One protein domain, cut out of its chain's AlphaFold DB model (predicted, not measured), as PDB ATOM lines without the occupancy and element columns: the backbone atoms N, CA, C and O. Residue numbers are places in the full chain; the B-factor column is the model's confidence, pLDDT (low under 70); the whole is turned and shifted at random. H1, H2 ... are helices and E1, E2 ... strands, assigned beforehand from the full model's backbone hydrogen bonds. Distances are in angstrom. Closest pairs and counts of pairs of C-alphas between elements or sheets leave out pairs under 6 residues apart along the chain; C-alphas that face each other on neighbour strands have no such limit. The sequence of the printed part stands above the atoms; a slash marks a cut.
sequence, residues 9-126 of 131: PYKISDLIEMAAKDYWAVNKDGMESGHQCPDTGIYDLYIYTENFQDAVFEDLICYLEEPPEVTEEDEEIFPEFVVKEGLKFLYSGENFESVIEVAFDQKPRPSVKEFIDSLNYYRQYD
ATOM      1  N   PRO A   9     191.808 166.533 147.728       98.19
ATOM      2  CA  PRO A   9     192.474 166.599 149.018       98.19
ATOM      3  C   PRO A   9     193.500 167.738 149.021       98.19
ATOM      4  O   PRO A   9     194.368 167.801 148.147       98.19
ATOM      5  N   TYR A  10     193.424 168.584 150.039       98.50
ATOM      6  CA  TYR A  10     194.407 169.613 150.375       98.50
ATOM      7  C   TYR A  10     194.947 169.350 151.772       98.50
ATOM      8  O   TYR A  10     194.210 168.850 152.617       98.50
ATOM      9  N   LYS A  11     196.189 169.728 152.070       98.69
ATOM     10  CA  LYS A  11     196.535 169.992 153.470       98.69
ATOM     11  C   LYS A  11     195.932 171.330 153.875       98.69
ATOM     12  O   LYS A  11     195.870 172.247 153.056       98.69
ATOM     13  N   ILE A  12     195.566 171.498 155.142       98.56
ATOM     14  CA  ILE A  12     195.146 172.817 155.635       98.56
ATOM     15  C   ILE A  12     196.248 173.868 155.421       98.56
ATOM     16  O   ILE A  12     195.940 175.014 155.114       98.56
ATOM     17  N   SER A  13     197.530 173.479 155.491       98.44
ATOM     18  CA  SER A  13     198.656 174.359 155.154       98.44
ATOM     19  C   SER A  13     198.607 174.876 153.717       98.44
ATOM     20  O   SER A  13     198.978 176.021 153.477       98.44
ATOM     21  N   ASP A  14     198.130 174.058 152.775       98.06
ATOM     22  CA  ASP A  14     198.002 174.447 151.372       98.06
ATOM     23  C   ASP A  14     196.886 175.489 151.218       98.06
ATOM     24  O   ASP A  14     197.074 176.495 150.539       98.06
ATOM     25  N   LEU A  15     195.750 175.292 151.903       98.38
ATOM     26  CA  LEU A  15     194.643 176.257 151.918       98.38
ATOM     27  C   LEU A  15     195.053 177.579 152.583       98.38
ATOM     28  O   LEU A  15     194.735 178.649 152.068       98.38
ATOM     29  N   ILE A  16     195.814 177.514 153.682       98.25
ATOM     30  CA  ILE A  16     196.391 178.698 154.340       98.25
ATOM     31  C   ILE A  16     197.326 179.422 153.375       98.25
ATOM     32  O   ILE A  16     197.227 180.637 153.234       98.25
ATOM     33  N   GLU A  17     198.224 178.707 152.692       97.00
ATOM     34  CA  GLU A  17     199.114 179.328 151.711       97.00
ATOM     35  C   GLU A  17     198.309 179.990 150.591       97.00
ATOM     36  O   GLU A  17     198.618 181.117 150.221       97.00
ATOM     37  N   MET A  18     197.259 179.346 150.084       96.56
ATOM     38  CA  MET A  18     196.398 179.916 149.046       96.56
ATOM     39  C   MET A  18     195.738 181.230 149.488       96.56
ATOM     40  O   MET A  18     195.828 182.209 148.747       96.56
ATOM     41  N   ALA A  19     195.158 181.274 150.691       95.75
ATOM     42  CA  ALA A  19     194.508 182.465 151.246       95.75
ATOM     43  C   ALA A  19     195.501 183.545 151.731       95.75
ATOM     44  O   ALA A  19     195.181 184.726 151.784       95.75
ATOM     45  N   ALA A  20     196.736 183.177 152.071       95.06
ATOM     46  CA  ALA A  20     197.746 184.123 152.555       95.06
ATOM     47  C   ALA A  20     198.663 184.662 151.444       95.06
ATOM     48  O   ALA A  20     199.329 185.695 151.602       95.06
ATOM     49  N   LYS A  21     198.769 183.949 150.321       91.31
ATOM     50  CA  LYS A  21     199.728 184.259 149.261       91.31
ATOM     51  C   LYS A  21     199.369 185.555 148.557       91.31
ATOM     52  O   LYS A  21     198.276 185.720 148.050       91.31
ATOM     53  N   ASP A  22     200.340 186.454 148.448       87.75
ATOM     54  CA  ASP A  22     200.162 187.755 147.797       87.75
ATOM     55  C   ASP A  22     199.135 188.675 148.497       87.75
ATOM     56  O   ASP A  22     198.745 189.685 147.913       87.75
ATOM     57  N   TYR A  23     198.776 188.404 149.764       90.94
ATOM     58  CA  TYR A  23     197.845 189.217 150.567       90.94
ATOM     59  C   TYR A  23     198.143 190.724 150.487       90.94
ATOM     60  O   TYR A  23     197.294 191.547 150.162       90.94
ATOM     61  N   TRP A  24     199.401 191.119 150.690       88.88
ATOM     62  CA  TRP A  24     199.795 192.531 150.605       88.88
ATOM     63  C   TRP A  24     199.846 193.084 149.177       88.88
ATOM     64  O   TRP A  24     199.815 194.298 148.992       88.88
ATOM     65  N   ALA A  25     199.946 192.227 148.159       87.25
ATOM     66  CA  ALA A  25     199.900 192.666 146.767       87.25
ATOM     67  C   ALA A  25     198.466 192.995 146.334       87.25
ATOM     68  O   ALA A  25     198.277 193.944 145.569       87.25
ATOM     69  N   VAL A  26     197.475 192.248 146.837       84.69
ATOM     70  CA  VAL A  26     196.052 192.532 146.595       84.69
ATOM     71  C   VAL A  26     195.540 193.703 147.439       84.69
ATOM     72  O   VAL A  26     194.732 194.478 146.943       84.69
ATOM     73  N   ASN A  27     196.118 193.937 148.624       83.62
ATOM     74  CA  ASN A  27     195.755 195.044 149.530       83.62
ATOM     75  C   ASN A  27     196.723 196.246 149.496       83.62
ATOM     76  O   ASN A  27     196.850 196.995 150.466       83.62
ATOM     77  N   LYS A  28     197.455 196.445 148.391       77.56
ATOM     78  CA  LYS A  28     198.523 197.464 148.287       77.56
ATOM     79  C   LYS A  28     198.050 198.915 148.483       77.56
ATOM     80  O   LYS A  28     198.852 199.757 148.881       77.56
ATOM     81  N   ASP A  29     196.784 199.197 148.173       73.69
ATOM     82  CA  ASP A  29     196.192 200.540 148.209       73.69
ATOM     83  C   ASP A  29     195.404 200.790 149.515       73.69
ATOM     84  O   ASP A  29     194.810 201.852 149.682       73.69
ATOM     85  N   GLY A  30     195.454 199.845 150.464       64.88
ATOM     86  CA  GLY A  30     194.734 199.887 151.736       64.88
ATOM     87  C   GLY A  30     193.691 198.774 151.874       64.88
ATOM     88  O   GLY A  30     193.337 198.100 150.910       64.88
ATOM     89  N   MET A  31     193.210 198.592 153.103       67.38
ATOM     90  CA  MET A  31     192.174 197.632 153.502       67.38
ATOM     91  C   MET A  31     190.777 198.255 153.332       67.38
ATOM     92  O   MET A  31     190.100 198.563 154.310       67.38
ATOM     93  N   GLU A  32     190.380 198.551 152.092       59.94
ATOM     94  CA  GLU A  32     189.086 199.203 151.799       59.94
ATOM     95  C   GLU A  32     187.969 198.217 151.393       59.94
ATOM     96  O   GLU A  32     186.813 198.624 151.260       59.94
ATOM     97  N   SER A  33     188.281 196.926 151.211       58.47
ATOM     98  CA  SER A  33     187.321 195.866 150.867       58.47
ATOM     99  C   SER A  33     186.930 195.009 152.076       58.47
ATOM    100  O   SER A  33     187.704 194.840 153.014       58.47
ATOM    101  N   GLY A  34     185.714 194.447 152.036       63.72
ATOM    102  CA  GLY A  34     185.206 193.524 153.064       63.72
ATOM    103  C   GLY A  34     185.780 192.104 152.988       63.72
ATOM    104  O   GLY A  34     185.489 191.306 153.862       63.72
ATOM    105  N   HIS A  35     186.567 191.809 151.954       75.81
ATOM    106  CA  HIS A  35     187.300 190.564 151.766       75.81
ATOM    107  C   HIS A  35     188.691 190.929 151.245       75.81
ATOM    108  O   HIS A  35     188.805 191.655 150.246       75.81
ATOM    109  N   GLN A  36     189.726 190.525 151.969       85.88
ATOM    110  CA  GLN A  36     191.111 190.976 151.789       85.88
ATOM    111  C   GLN A  36     192.040 189.842 151.371       85.88
ATOM    112  O   GLN A  36     193.110 190.087 150.805       85.88
ATOM    113  N   CYS A  37     191.646 188.602 151.620       90.81
ATOM    114  CA  CYS A  37     192.340 187.464 151.057       90.81
ATOM    115  C   CYS A  37     192.286 187.480 149.512       90.81
ATOM    116  O   CYS A  37     191.418 188.102 148.890       90.81
ATOM    117  N   PRO A  38     193.258 186.844 148.842       91.25
ATOM    118  CA  PRO A  38     193.217 186.655 147.407       91.25
ATOM    119  C   PRO A  38     191.999 185.836 146.995       91.25
ATOM    120  O   PRO A  38     191.734 184.781 147.565       91.25
ATOM    121  N   ASP A  39     191.357 186.255 145.907       91.62
ATOM    122  CA  ASP A  39     190.270 185.497 145.297       91.62
ATOM    123  C   ASP A  39     190.786 184.146 144.760       91.62
ATOM    124  O   ASP A  39     191.383 184.035 143.677       91.62
ATOM    125  N   THR A  40     190.593 183.120 145.586       94.38
ATOM    126  CA  THR A  40     190.896 181.711 145.313       94.38
ATOM    127  C   THR A  40     189.629 180.863 145.224       94.38
ATOM    128  O   THR A  40     189.736 179.663 144.971       94.38
ATOM    129  N   GLY A  41     188.457 181.467 145.441       95.06
ATOM    130  CA  GLY A  41     187.171 180.785 145.564       95.06
ATOM    131  C   GLY A  41     186.946 180.056 146.895       95.06
ATOM    132  O   GLY A  41     185.886 179.470 147.063       95.06
ATOM    133  N   ILE A  42     187.897 180.062 147.841       97.38
ATOM    134  CA  ILE A  42     187.727 179.372 149.135       97.38
ATOM    135  C   ILE A  42     186.588 180.002 149.948       97.38
ATOM    136  O   ILE A  42     185.804 179.254 150.525       97.38
ATOM    137  N   TYR A  43     186.464 181.332 149.945       96.62
ATOM    138  CA  TYR A  43     185.453 182.099 150.681       96.62
ATOM    139  C   TYR A  43     184.024 181.573 150.506       96.62
ATOM    140  O   TYR A  43     183.287 181.451 151.483       96.62
ATOM    141  N   ASP A  44     183.667 181.206 149.274       97.12
ATOM    142  CA  ASP A  44     182.322 180.753 148.903       97.12
ATOM    143  C   ASP A  44     182.071 179.260 149.202       97.12
ATOM    144  O   ASP A  44     180.970 178.757 148.989       97.12
ATOM    145  N   LEU A  45     183.078 178.529 149.692       98.25
ATOM    146  CA  LEU A  45     183.047 177.077 149.879       98.25
ATOM    147  C   LEU A  45     183.112 176.686 151.350       98.25
ATOM    148  O   LEU A  45     183.447 177.477 152.223       98.25
ATOM    149  N   TYR A  46     182.802 175.429 151.652       98.62
ATOM    150  CA  TYR A  46     182.953 174.839 152.978       98.62
ATOM    151  C   TYR A  46     184.147 173.881 153.005       98.62
ATOM    152  O   TYR A  46     184.412 173.146 152.050       98.62
ATOM    153  N   ILE A  47     184.861 173.877 154.129       98.75
ATOM    154  CA  ILE A  47     186.025 173.032 154.386       98.75
ATOM    155  C   ILE A  47     185.582 171.834 155.221       98.75
ATOM    156  O   ILE A  47     185.064 171.982 156.330       98.75
ATOM    157  N   TYR A  48     185.833 170.633 154.711       98.75
ATOM    158  CA  TYR A  48     185.483 169.365 155.340       98.75
ATOM    159  C   TYR A  48     186.714 168.493 155.602       98.75
ATOM    160  O   TYR A  48     187.756 168.654 154.975       98.75
ATOM    161  N   THR A  49     186.578 167.527 156.507       98.69
ATOM    162  CA  THR A  49     187.606 166.539 156.883       98.69
ATOM    163  C   THR A  49     186.987 165.144 156.981       98.69
ATOM    164  O   THR A  49     185.779 165.021 157.156       98.69
ATOM    165  N   GLU A  50     187.776 164.070 156.883       97.81
ATOM    166  CA  GLU A  50     187.235 162.696 156.954       97.81
ATOM    167  C   GLU A  50     186.609 162.362 158.319       97.81
ATOM    168  O   GLU A  50     185.650 161.602 158.416       97.81
ATOM    169  N   ASN A  51     187.152 162.936 159.393       97.38
ATOM    170  CA  ASN A  51     186.709 162.704 160.764       97.38
ATOM    171  C   ASN A  51     186.540 164.036 161.478       97.38
ATOM    172  O   ASN A  51     187.215 165.001 161.139       97.38
ATOM    173  N   PHE A  52     185.705 164.071 162.515       96.88
ATOM    174  CA  PHE A  52     185.608 165.248 163.368       96.88
ATOM    175  C   PHE A  52     186.981 165.559 163.974       96.88
ATOM    176  O   PHE A  52     187.641 164.664 164.502       96.88
ATOM    177  N   GLN A  53     187.399 166.817 163.879       96.81
ATOM    178  CA  GLN A  53     188.675 167.283 164.410       96.81
ATOM    179  C   GLN A  53     188.432 168.174 165.623       96.81
ATOM    180  O   GLN A  53     187.719 169.171 165.522       96.81
ATOM    181  N   ASP A  54     189.050 167.854 166.757       94.00
ATOM    182  CA  ASP A  54     189.111 168.771 167.901       94.00
ATOM    183  C   ASP A  54     190.106 169.913 167.645       94.00
ATOM    184  O   ASP A  54     189.916 171.024 168.131       94.00
ATOM    185  N   ALA A  55     191.150 169.644 166.855       96.12
ATOM    186  CA  ALA A  55     192.199 170.598 166.529       96.12
ATOM    187  C   ALA A  55     192.702 170.440 165.087       96.12
ATOM    188  O   ALA A  55     192.736 169.347 164.522       96.12
ATOM    189  N   VAL A  56     193.141 171.556 164.522       97.88
ATOM    190  CA  VAL A  56     193.810 171.710 163.237       97.88
ATOM    191  C   VAL A  56     195.321 171.569 163.425       97.88
ATOM    192  O   VAL A  56     195.902 172.118 164.362       97.88
ATOM    193  N   PHE A  57     195.973 170.859 162.510       98.12
ATOM    194  CA  PHE A  57     197.428 170.726 162.423       98.12
ATOM    195  C   PHE A  57     197.856 170.773 160.954       98.12
ATOM    196  O   PHE A  57     197.050 170.508 160.073       98.12
ATOM    197  N   GLU A  58     199.118 171.108 160.690       97.81
ATOM    198  CA  GLU A  58     199.624 171.490 159.358       97.81
ATOM    199  C   GLU A  58     199.277 170.499 158.233       97.81
ATOM    200  O   GLU A  58     198.807 170.906 157.175       97.81
ATOM    201  N   ASP A  59     199.435 169.200 158.490       98.31
ATOM    202  CA  ASP A  59     199.190 168.131 157.519       98.31
ATOM    203  C   ASP A  59     197.742 167.598 157.517       98.31
ATOM    204  O   ASP A  59     197.472 166.563 156.901       98.31
ATOM    205  N   LEU A  60     196.806 168.251 158.217       98.62
ATOM    206  CA  LEU A  60     195.401 167.839 158.245       98.62
ATOM    207  C   LEU A  60     194.815 167.886 156.830       98.62
ATOM    208  O   LEU A  60     194.839 168.934 156.187       98.62
ATOM    209  N   ILE A  61     194.275 166.755 156.369       98.69
ATOM    210  CA  ILE A  61     193.669 166.647 155.041       98.69
ATOM    211  C   ILE A  61     192.251 167.216 155.054       98.69
ATOM    212  O   ILE A  61     191.402 166.796 155.843       98.69
ATOM    213  N   CYS A  62     192.013 168.143 154.135       98.62
ATOM    214  CA  CYS A  62     190.776 168.873 153.944       98.62
ATOM    215  C   CYS A  62     190.234 168.694 152.522       98.62
ATOM    216  O   CYS A  62     190.986 168.465 151.573       98.62
ATOM    217  N   TYR A  63     188.923 168.860 152.385       98.75
ATOM    218  CA  TYR A  63     188.199 168.857 151.118       98.75
ATOM    219  C   TYR A  63     187.319 170.096 151.039       98.75
ATOM    220  O   TYR A  63     186.691 170.463 152.031       98.75
ATOM    221  N   LEU A  64     187.256 170.707 149.860       98.75
ATOM    222  CA  LEU A  64     186.361 171.824 149.581       98.75
ATOM    223  C   LEU A  64     185.111 171.330 148.862       98.75
ATOM    224  O   LEU A  64     185.204 170.515 147.937       98.75
ATOM    225  N   GLU A  65     183.959 171.834 149.273       98.50
ATOM    226  CA  GLU A  65     182.678 171.598 148.613       98.50
ATOM    227  C   GLU A  65     181.763 172.811 148.795       98.50
ATOM    228  O   GLU A  65     181.962 173.604 149.713       98.50
ATOM    229  N   GLU A  66     180.760 172.937 147.931       98.25
ATOM    230  CA  GLU A  66     179.667 173.896 148.081       98.25
ATOM    231  C   GLU A  66     179.021 173.840 149.488       98.25
ATOM    232  O   GLU A  66     178.989 172.774 150.127       98.25
ATOM    233  N   PRO A  67     178.485 174.968 149.986       97.75
ATOM    234  CA  PRO A  67     177.676 174.980 151.200       97.75
ATOM    235  C   PRO A  67     176.427 174.088 151.049       97.75
ATOM    236  O   PRO A  67     175.973 173.839 149.928       97.75
ATOM    237  N   PRO A  68     175.850 173.590 152.160       97.00
ATOM    238  CA  PRO A  68     174.573 172.892 152.103       97.00
ATOM    239  C   PRO A  68     173.474 173.816 151.564       97.00
ATOM    240  O   PRO A  68     173.428 175.006 151.879       97.00
ATOM    241  N   GLU A  69     172.560 173.255 150.777       97.12
ATOM    242  CA  GLU A  69     171.338 173.961 150.399       97.12
ATOM    243  C   GLU A  69     170.398 174.003 151.609       97.12
ATOM    244  O   GLU A  69     170.191 172.984 152.265       97.12
ATOM    245  N   VAL A  70     169.810 175.165 151.900       96.00
ATOM    246  CA  VAL A  70     168.802 175.307 152.959       96.00
ATOM    247  C   VAL A  70     167.421 175.320 152.316       96.00
ATOM    248  O   VAL A  70     167.144 176.141 151.437       96.00
ATOM    249  N   THR A  71     166.561 174.389 152.719       95.62
ATOM    250  CA  THR A  71     165.190 174.299 152.202       95.62
ATOM    251  C   THR A  71     164.288 175.385 152.793       95.62
ATOM    252  O   THR A  71     164.638 176.061 153.757       95.62
ATOM    253  N   GLU A  72     163.072 175.528 152.255       95.31
ATOM    254  CA  GLU A  72     162.046 176.413 152.836       95.31
ATOM    255  C   GLU A  72     161.616 176.002 154.262       95.31
ATOM    256  O   GLU A  72     160.974 176.790 154.955       95.31
ATOM    257  N   GLU A  73     161.953 174.784 154.697       95.75
ATOM    258  CA  GLU A  73     161.660 174.244 156.031       95.75
ATOM    259  C   GLU A  73     162.874 174.332 156.981       95.75
ATOM    260  O   GLU A  73     162.891 173.667 158.015       95.75
ATOM    261  N   ASP A  74     163.880 175.152 156.644       93.75
ATOM    262  CA  ASP A  74     165.140 175.328 157.386       93.75
ATOM    263  C   ASP A  74     165.961 174.023 157.539       93.75
ATOM    264  O   ASP A  74     166.764 173.879 158.464       93.75
ATOM    265  N   GLU A  75     165.781 173.055 156.631       95.25
ATOM    266  CA  GLU A  75     166.583 171.827 156.601       95.25
ATOM    267  C   GLU A  75     167.840 172.003 155.737       95.25
ATOM    268  O   GLU A  75     167.755 172.462 154.596       95.25
ATOM    269  N   GLU A  76     168.999 171.582 156.251       94.94
ATOM    270  CA  GLU A  76     170.264 171.573 155.509       94.94
ATOM    271  C   GLU A  76     170.425 170.289 154.682       94.94
ATOM    272  O   GLU A  76     170.511 169.176 155.214       94.94
ATOM    273  N   ILE A  77     170.534 170.447 153.364       97.06
ATOM    274  CA  ILE A  77     170.839 169.379 152.415       97.06
ATOM    275  C   ILE A  77     172.310 169.482 152.022       97.06
ATOM    276  O   ILE A  77     172.716 170.321 151.218       97.06
ATOM    277  N   PHE A  78     173.122 168.589 152.588       97.06
ATOM    278  CA  PHE A  78     174.544 168.521 152.274       97.06
ATOM    279  C   PHE A  78     174.801 167.964 150.865       97.06
ATOM    280  O   PHE A  78     174.095 167.050 150.424       97.06
ATOM    281  N   PRO A  79     175.866 168.430 150.189       98.12
ATOM    282  CA  PRO A  79     176.290 167.893 148.901       98.12
ATOM    283  C   PRO A  79     176.501 166.372 148.925       98.12
ATOM    284  O   PRO A  79     177.037 165.815 149.887       98.12
ATOM    285  N   GLU A  80     176.155 165.691 147.826       98.19
ATOM    286  CA  GLU A  80     176.212 164.221 147.732       98.19
ATOM    287  C   GLU A  80     177.601 163.663 148.079       98.19
ATOM    288  O   GLU A  80     177.710 162.646 148.763       98.19
ATOM    289  N   PHE A  81     178.669 164.342 147.649       98.19
ATOM    290  CA  PHE A  81     180.047 163.951 147.944       98.19
ATOM    291  C   PHE A  81     180.334 163.918 149.453       98.19
ATOM    292  O   PHE A  81     180.867 162.927 149.949       98.19
ATOM    293  N   VAL A  82     179.913 164.952 150.190       98.44
ATOM    294  CA  VAL A  82     180.084 165.054 151.651       98.44
ATOM    295  C   VAL A  82     179.369 163.902 152.350       98.44
ATOM    296  O   VAL A  82     179.957 163.234 153.203       98.44
ATOM    297  N   VAL A  83     178.123 163.624 151.953       98.12
ATOM    298  CA  VAL A  83     177.308 162.548 152.537       98.12
ATOM    299  C   VAL A  83     177.906 161.176 152.236       98.12
ATOM    300  O   VAL A  83     178.033 160.344 153.135       98.12
ATOM    301  N   LYS A  84     178.291 160.934 150.980       98.19
ATOM    302  CA  LYS A  84     178.803 159.642 150.512       98.19
ATOM    303  C   LYS A  84     180.146 159.281 151.144       98.19
ATOM    304  O   LYS A  84     180.327 158.134 151.547       98.19
ATOM    305  N   GLU A  85     181.064 160.238 151.228       98.06
ATOM    306  CA  GLU A  85     182.391 160.032 151.820       98.06
ATOM    307  C   GLU A  85     182.376 160.191 153.355       98.06
ATOM    308  O   GLU A  85     183.376 159.949 154.025       98.06
ATOM    309  N   GLY A  86     181.230 160.561 153.940       98.06
ATOM    310  CA  GLY A  86     181.046 160.662 155.388       98.06
ATOM    311  C   GLY A  86     181.771 161.841 156.040       98.06
ATOM    312  O   GLY A  86     181.991 161.811 157.257       98.06
ATOM    313  N   LEU A  87     182.113 162.869 155.258       98.56
ATOM    314  CA  LEU A  87     182.942 163.990 155.695       98.56
ATOM    315  C   LEU A  87     182.274 164.813 156.808       98.56
ATOM    316  O   LEU A  87     181.052 164.839 156.971       98.56
ATOM    317  N   LYS A  88     183.105 165.492 157.598       98.31
ATOM    318  CA  LYS A  88     182.726 166.335 158.735       98.31
ATOM    319  C   LYS A  88     183.147 167.770 158.483       98.31
ATOM    320  O   LYS A  88     184.298 168.027 158.129       98.31
ATOM    321  N   PHE A  89     182.204 168.684 158.675       98.19
ATOM    322  CA  PHE A  89     182.427 170.118 158.554       98.19
ATOM    323  C   PHE A  89     183.526 170.592 159.515       98.19
ATOM    324  O   PHE A  89     183.559 170.196 160.687       98.19
ATOM    325  N   LEU A  90     184.423 171.436 159.006       98.44
ATOM    326  CA  LEU A  90     185.513 172.046 159.756       98.44
ATOM    327  C   LEU A  90     185.304 173.562 159.890       98.44
ATOM    328  O   LEU A  90     185.209 174.037 161.021       98.44
ATOM    329  N   TYR A  91     185.192 174.279 158.766       98.56
ATOM    330  CA  TYR A  91     184.928 175.724 158.693       98.56
ATOM    331  C   TYR A  91     184.122 176.066 157.437       98.56
ATOM    332  O   TYR A  91     184.250 175.382 156.421       98.56
ATOM    333  N   SER A  92     183.350 177.154 157.476       98.19
ATOM    334  CA  SER A  92     182.983 177.863 156.250       98.19
ATOM    335  C   SER A  92     184.222 178.583 155.715       98.19
ATOM    336  O   SER A  92     185.128 178.923 156.483       98.19
ATOM    337  N   GLY A  93     184.270 178.821 154.410       98.06
ATOM    338  CA  GLY A  93     185.321 179.592 153.755       98.06
ATOM    339  C   GLY A  93     185.418 180.996 154.329       98.06
ATOM    340  O   GLY A  93     186.502 181.428 154.701       98.06
ATOM    341  N   GLU A  94     184.276 181.651 154.527       97.12
ATOM    342  CA  GLU A  94     184.181 182.947 155.204       97.12
ATOM    343  C   GLU A  94     184.855 182.950 156.586       97.12
ATOM    344  O   GLU A  94     185.707 183.802 156.848       97.12
ATOM    345  N   ASN A  95     184.545 181.982 157.459       97.94
ATOM    346  CA  ASN A  95     185.166 181.916 158.787       97.94
ATOM    347  C   ASN A  95     186.663 181.618 158.693       97.94
ATOM    348  O   ASN A  95     187.458 182.200 159.429       97.94
ATOM    349  N   PHE A  96     187.050 180.710 157.796       98.50
ATOM    350  CA  PHE A  96     188.448 180.377 157.564       98.50
ATOM    351  C   PHE A  96     189.241 181.619 157.148       98.50
ATOM    352  O   PHE A  96     190.230 181.950 157.795       98.50
ATOM    353  N   GLU A  97     188.783 182.336 156.125       97.44
ATOM    354  CA  GLU A  97     189.478 183.509 155.601       97.44
ATOM    355  C   GLU A  97     189.439 184.690 156.574       97.44
ATOM    356  O   GLU A  97     190.471 185.325 156.771       97.44
ATOM    357  N   SER A  98     188.341 184.901 157.307       96.69
ATOM    358  CA  SER A  98     188.272 185.916 158.374       96.69
ATOM    359  C   SER A  98     189.354 185.717 159.440       96.69
ATOM    360  O   SER A  98     189.964 186.674 159.916       96.69
ATOM    361  N   VAL A  99     189.644 184.466 159.817       97.75
ATOM    362  CA  VAL A  99     190.723 184.162 160.770       97.75
ATOM    363  C   VAL A  99     192.104 184.489 160.184       97.75
ATOM    364  O   VAL A  99     192.984 184.957 160.915       97.75
ATOM    365  N   ILE A 100     192.307 184.265 158.883       97.31
ATOM    366  CA  ILE A 100     193.547 184.625 158.182       97.31
ATOM    367  C   ILE A 100     193.712 186.152 158.133       97.31
ATOM    368  O   ILE A 100     194.786 186.654 158.469       97.31
ATOM    369  N   GLU A 101     192.656 186.883 157.782       95.06
ATOM    370  CA  GLU A 101     192.634 188.352 157.719       95.06
ATOM    371  C   GLU A 101     192.965 188.981 159.074       95.06
ATOM    372  O   GLU A 101     193.913 189.761 159.188       95.06
ATOM    373  N   VAL A 102     192.285 188.552 160.143       95.38
ATOM    374  CA  VAL A 102     192.534 189.063 161.502       95.38
ATOM    375  C   VAL A 102     193.967 188.782 161.966       95.38
ATOM    376  O   VAL A 102     194.542 189.549 162.747       95.38
ATOM    377  N   ALA A 103     194.596 187.712 161.475       96.12
ATOM    378  CA  ALA A 103     196.006 187.477 161.748       96.12
ATOM    379  C   ALA A 103     196.938 188.439 161.003       96.12
ATOM    380  O   ALA A 103     197.954 188.863 161.568       96.12
ATOM    381  N   PHE A 104     196.594 188.834 159.779       94.38
ATOM    382  CA  PHE A 104     197.331 189.861 159.044       94.38
ATOM    383  C   PHE A 104     197.172 191.263 159.636       94.38
ATOM    384  O   PHE A 104     198.152 192.016 159.646       94.38
ATOM    385  N   ASP A 105     195.999 191.586 160.182       92.00
ATOM    386  CA  ASP A 105     195.733 192.867 160.855       92.00
ATOM    387  C   ASP A 105     196.664 193.099 162.048       92.00
ATOM    388  O   ASP A 105     197.133 194.212 162.301       92.00
ATOM    389  N   GLN A 106     196.966 192.029 162.778       93.75
ATOM    390  CA  GLN A 106     197.805 192.083 163.972       93.75
ATOM    391  C   GLN A 106     199.296 191.919 163.649       93.75
ATOM    392  O   GLN A 106     200.154 192.514 164.309       93.75
ATOM    393  N   LYS A 107     199.640 191.124 162.625       93.25
ATOM    394  CA  LYS A 107     201.032 190.832 162.264       93.25
ATOM    395  C   LYS A 107     201.231 190.829 160.744       93.25
ATOM    396  O   LYS A 107     200.686 189.975 160.059       93.25
ATOM    397  N   PRO A 108     202.161 191.636 160.189       90.38
ATOM    398  CA  PRO A 108     202.361 191.715 158.735       90.38
ATOM    399  C   PRO A 108     202.809 190.419 158.044       90.38
ATOM    400  O   PRO A 108     202.706 190.290 156.825       90.38
ATOM    401  N   ARG A 109     203.402 189.483 158.790       92.00
ATOM    402  CA  ARG A 109     203.902 188.200 158.273       92.00
ATOM    403  C   ARG A 109     203.650 187.092 159.300       92.00
ATOM    404  O   ARG A 109     204.606 186.696 159.979       92.00
ATOM    405  N   PRO A 110     202.399 186.637 159.475       96.25
ATOM    406  CA  PRO A 110     202.108 185.489 160.314       96.25
ATOM    407  C   PRO A 110     202.727 184.235 159.692       96.25
ATOM    408  O   PRO A 110     202.824 184.090 158.472       96.25
ATOM    409  N   SER A 111     203.222 183.347 160.539       96.56
ATOM    410  CA  SER A 111     203.685 182.022 160.135       96.56
ATOM    411  C   SER A 111     202.502 181.069 159.960       96.56
ATOM    412  O   SER A 111     201.446 181.272 160.551       96.56
ATOM    413  N   VAL A 112     202.700 179.970 159.224       97.06
ATOM    414  CA  VAL A 112     201.698 178.890 159.113       97.06
ATOM    415  C   VAL A 112     201.250 178.403 160.494       97.06
ATOM    416  O   VAL A 112     200.062 178.197 160.720       97.06
ATOM    417  N   LYS A 113     202.179 178.298 161.454       97.56
ATOM    418  CA  LYS A 113     201.845 177.932 162.833       97.56
ATOM    419  C   LYS A 113     200.916 178.956 163.495       97.56
ATOM    420  O   LYS A 113     199.974 178.552 164.158       97.56
ATOM    421  N   GLU A 114     201.167 180.251 163.325       98.12
ATOM    422  CA  GLU A 114     200.308 181.296 163.903       98.12
ATOM    423  C   GLU A 114     198.907 181.275 163.285       98.12
ATOM    424  O   GLU A 114     197.933 181.390 164.018       98.12
ATOM    425  N   PHE A 115     198.777 181.016 161.980       98.44
ATOM    426  CA  PHE A 115     197.462 180.784 161.371       98.44
ATOM    427  C   PHE A 115     196.756 179.559 161.964       98.44
ATOM    428  O   PHE A 115     195.574 179.627 162.287       98.44
ATOM    429  N   ILE A 116     197.472 178.448 162.159       98.56
ATOM    430  CA  ILE A 116     196.919 177.240 162.792       98.56
ATOM    431  C   ILE A 116     196.496 177.511 164.241       98.56
ATOM    432  O   ILE A 116     195.439 177.043 164.662       98.56
ATOM    433  N   ASP A 117     197.292 178.257 165.009       98.44
ATOM    434  CA  ASP A 117     196.950 178.639 166.381       98.44
ATOM    435  C   ASP A 117     195.670 179.499 166.396       98.44
ATOM    436  O   ASP A 117     194.769 179.225 167.189       98.44
ATOM    437  N   SER A 118     195.539 180.462 165.477       98.50
ATOM    438  CA  SER A 118     194.329 181.285 165.324       98.50
ATOM    439  C   SER A 118     193.102 180.467 164.916       98.50
ATOM    440  O   SER A 118     192.035 180.639 165.501       98.50
ATOM    441  N   LEU A 119     193.241 179.537 163.964       98.62
ATOM    442  CA  LEU A 119     192.157 178.643 163.532       98.62
ATOM    443  C   LEU A 119     191.683 177.743 164.679       98.62
ATOM    444  O   LEU A 119     190.478 177.586 164.896       98.62
ATOM    445  N   ASN A 120     192.622 177.178 165.440       98.56
ATOM    446  CA  ASN A 120     192.315 176.374 166.621       98.56
ATOM    447  C   ASN A 120     191.609 177.185 167.704       98.56
ATOM    448  O   ASN A 120     190.619 176.720 168.269       98.56
ATOM    449  N   TYR A 121     192.088 178.400 167.971       98.44
ATOM    450  CA  TYR A 121     191.467 179.292 168.941       98.44
ATOM    451  C   TYR A 121     190.036 179.652 168.525       98.44
ATOM    452  O   TYR A 121     189.111 179.500 169.321       98.44
ATOM    453  N   TYR A 122     189.832 180.017 167.256       98.19
ATOM    454  CA  TYR A 122     188.506 180.303 166.714       98.19
ATOM    455  C   TYR A 122     187.566 179.102 166.833       98.19
ATOM    456  O   TYR A 122     186.453 179.234 167.328       98.19
ATOM    457  N   ARG A 123     188.032 177.896 166.492       96.00
ATOM    458  CA  ARG A 123     187.232 176.670 166.629       96.00
ATOM    459  C   ARG A 123     186.828 176.363 168.070       96.00
ATOM    460  O   ARG A 123     185.757 175.807 168.294       96.00
ATOM    461  N   GLN A 124     187.690 176.676 169.033       97.38
ATOM    462  CA  GLN A 124     187.436 176.387 170.441       97.38
ATOM    463  C   GLN A 124     186.532 177.431 171.106       97.38
ATOM    464  O   GLN A 124     185.746 177.076 171.990       97.38
ATOM    465  N   TYR A 125     186.668 178.699 170.725       97.06
ATOM    466  CA  TYR A 125     186.083 179.823 171.460       97.06
ATOM    467  C   TYR A 125     185.076 180.649 170.662       97.06
ATOM    468  O   TYR A 125     184.463 181.536 171.251       97.06
ATOM    469  N   ASP A 126     184.911 180.374 169.365       96.44
ATOM    470  CA  ASP A 126     184.129 181.198 168.433       96.44
ATOM    471  C   ASP A 126     184.531 182.683 168.515       96.44
ATOM    472  O   ASP A 126     183.717 183.601 168.600       96.44
TER     473      ASP A 126
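AT A GLANCE: This is residues 9 to 126 of the 131 residues of an uncharacterized protein of Eubacterium sp. 14-2 (UniProt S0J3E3). Three helices, H1, H4 and H5, pack together at steep angles at one face of a small, twisted four-stranded sheet, with the short H3 on the opposite face. Near one end of the longest axis a narrow loop, residues 66 to 79, folds back on itself; H2 lies toward the other end. You have 118 residues, with five named helices and four named strands in the order E1 H1 H2 E2 E3 H3 E4 H4 H5. The sheet runs E1 E3 E2 E4, all antiparallel, and the class is mixed, helices and strands. The whole is compact, with a radius of gyration of the C-alphas of 14.8 A and spans of 43 by 31 by 26 A.

IN THESE COORDINATES: Find C-alpha 9 at (192.474, 166.599, 149.018), where E1, residues 9 to 11, begins. H1 follows at residues 12 to 20, 12.0 A long, then H2 at 23 to 26. E2 holds residues 46 to 49 and E3 61 to 65, 13.7 A. H3 is residues 80 to 85, and E4 is 88 to 92, 11.8 A. H4, residues 93 to 106, starts at C-alpha 93 (185.321, 179.592, 153.755) and runs 20.4 A; H5, residues 112 to 125, runs 19.9 A to C-alpha 125 at (186.083, 179.823, 171.460).

HOW THE PARTS SIT: Look first at E1 and E3, where N 10 and O 62 are 2.9 A apart. In the hairpin E2 and E3, N 48 and O 63 are 2.8 A apart; between E2 and E4, N 47 and O 91 are 2.8 A apart. E1, H1 H2, E2 and E3, H3, E4 are split strand-helix-strand units, same-way strands with another strand between them, both with right-handed crossovers. H1 and H4 are on the same face, H3 on the opposite face at a height over the sheet of 9.3 A. H4 stands up from the sheet at 55 degrees. H4 and H5 touch at a steep tilt of 63 degrees, opposite ways, closest at the C-alphas of Val 99 and Leu 119, 6.3 A. H1 touches residues 97 to 100 of H4, closest at the C-alphas of Ala 19 and Glu 97, 6.7 A. H2 and H3 are apart. In H1, H3, H4 and H5 every O i to N i+4 pair is within hydrogen-bond range; H2 is too short for such a pair.

THE WHOLE: The farthest C-alphas, of Glu 73 and Arg 109, are 44.5 A apart. The printed part has no cut. The links H2 to E2, E2 to E3 and E3 to H3 are long. Mean pLDDT of the printed part is 94.4, with residues 30 to 34 under 70.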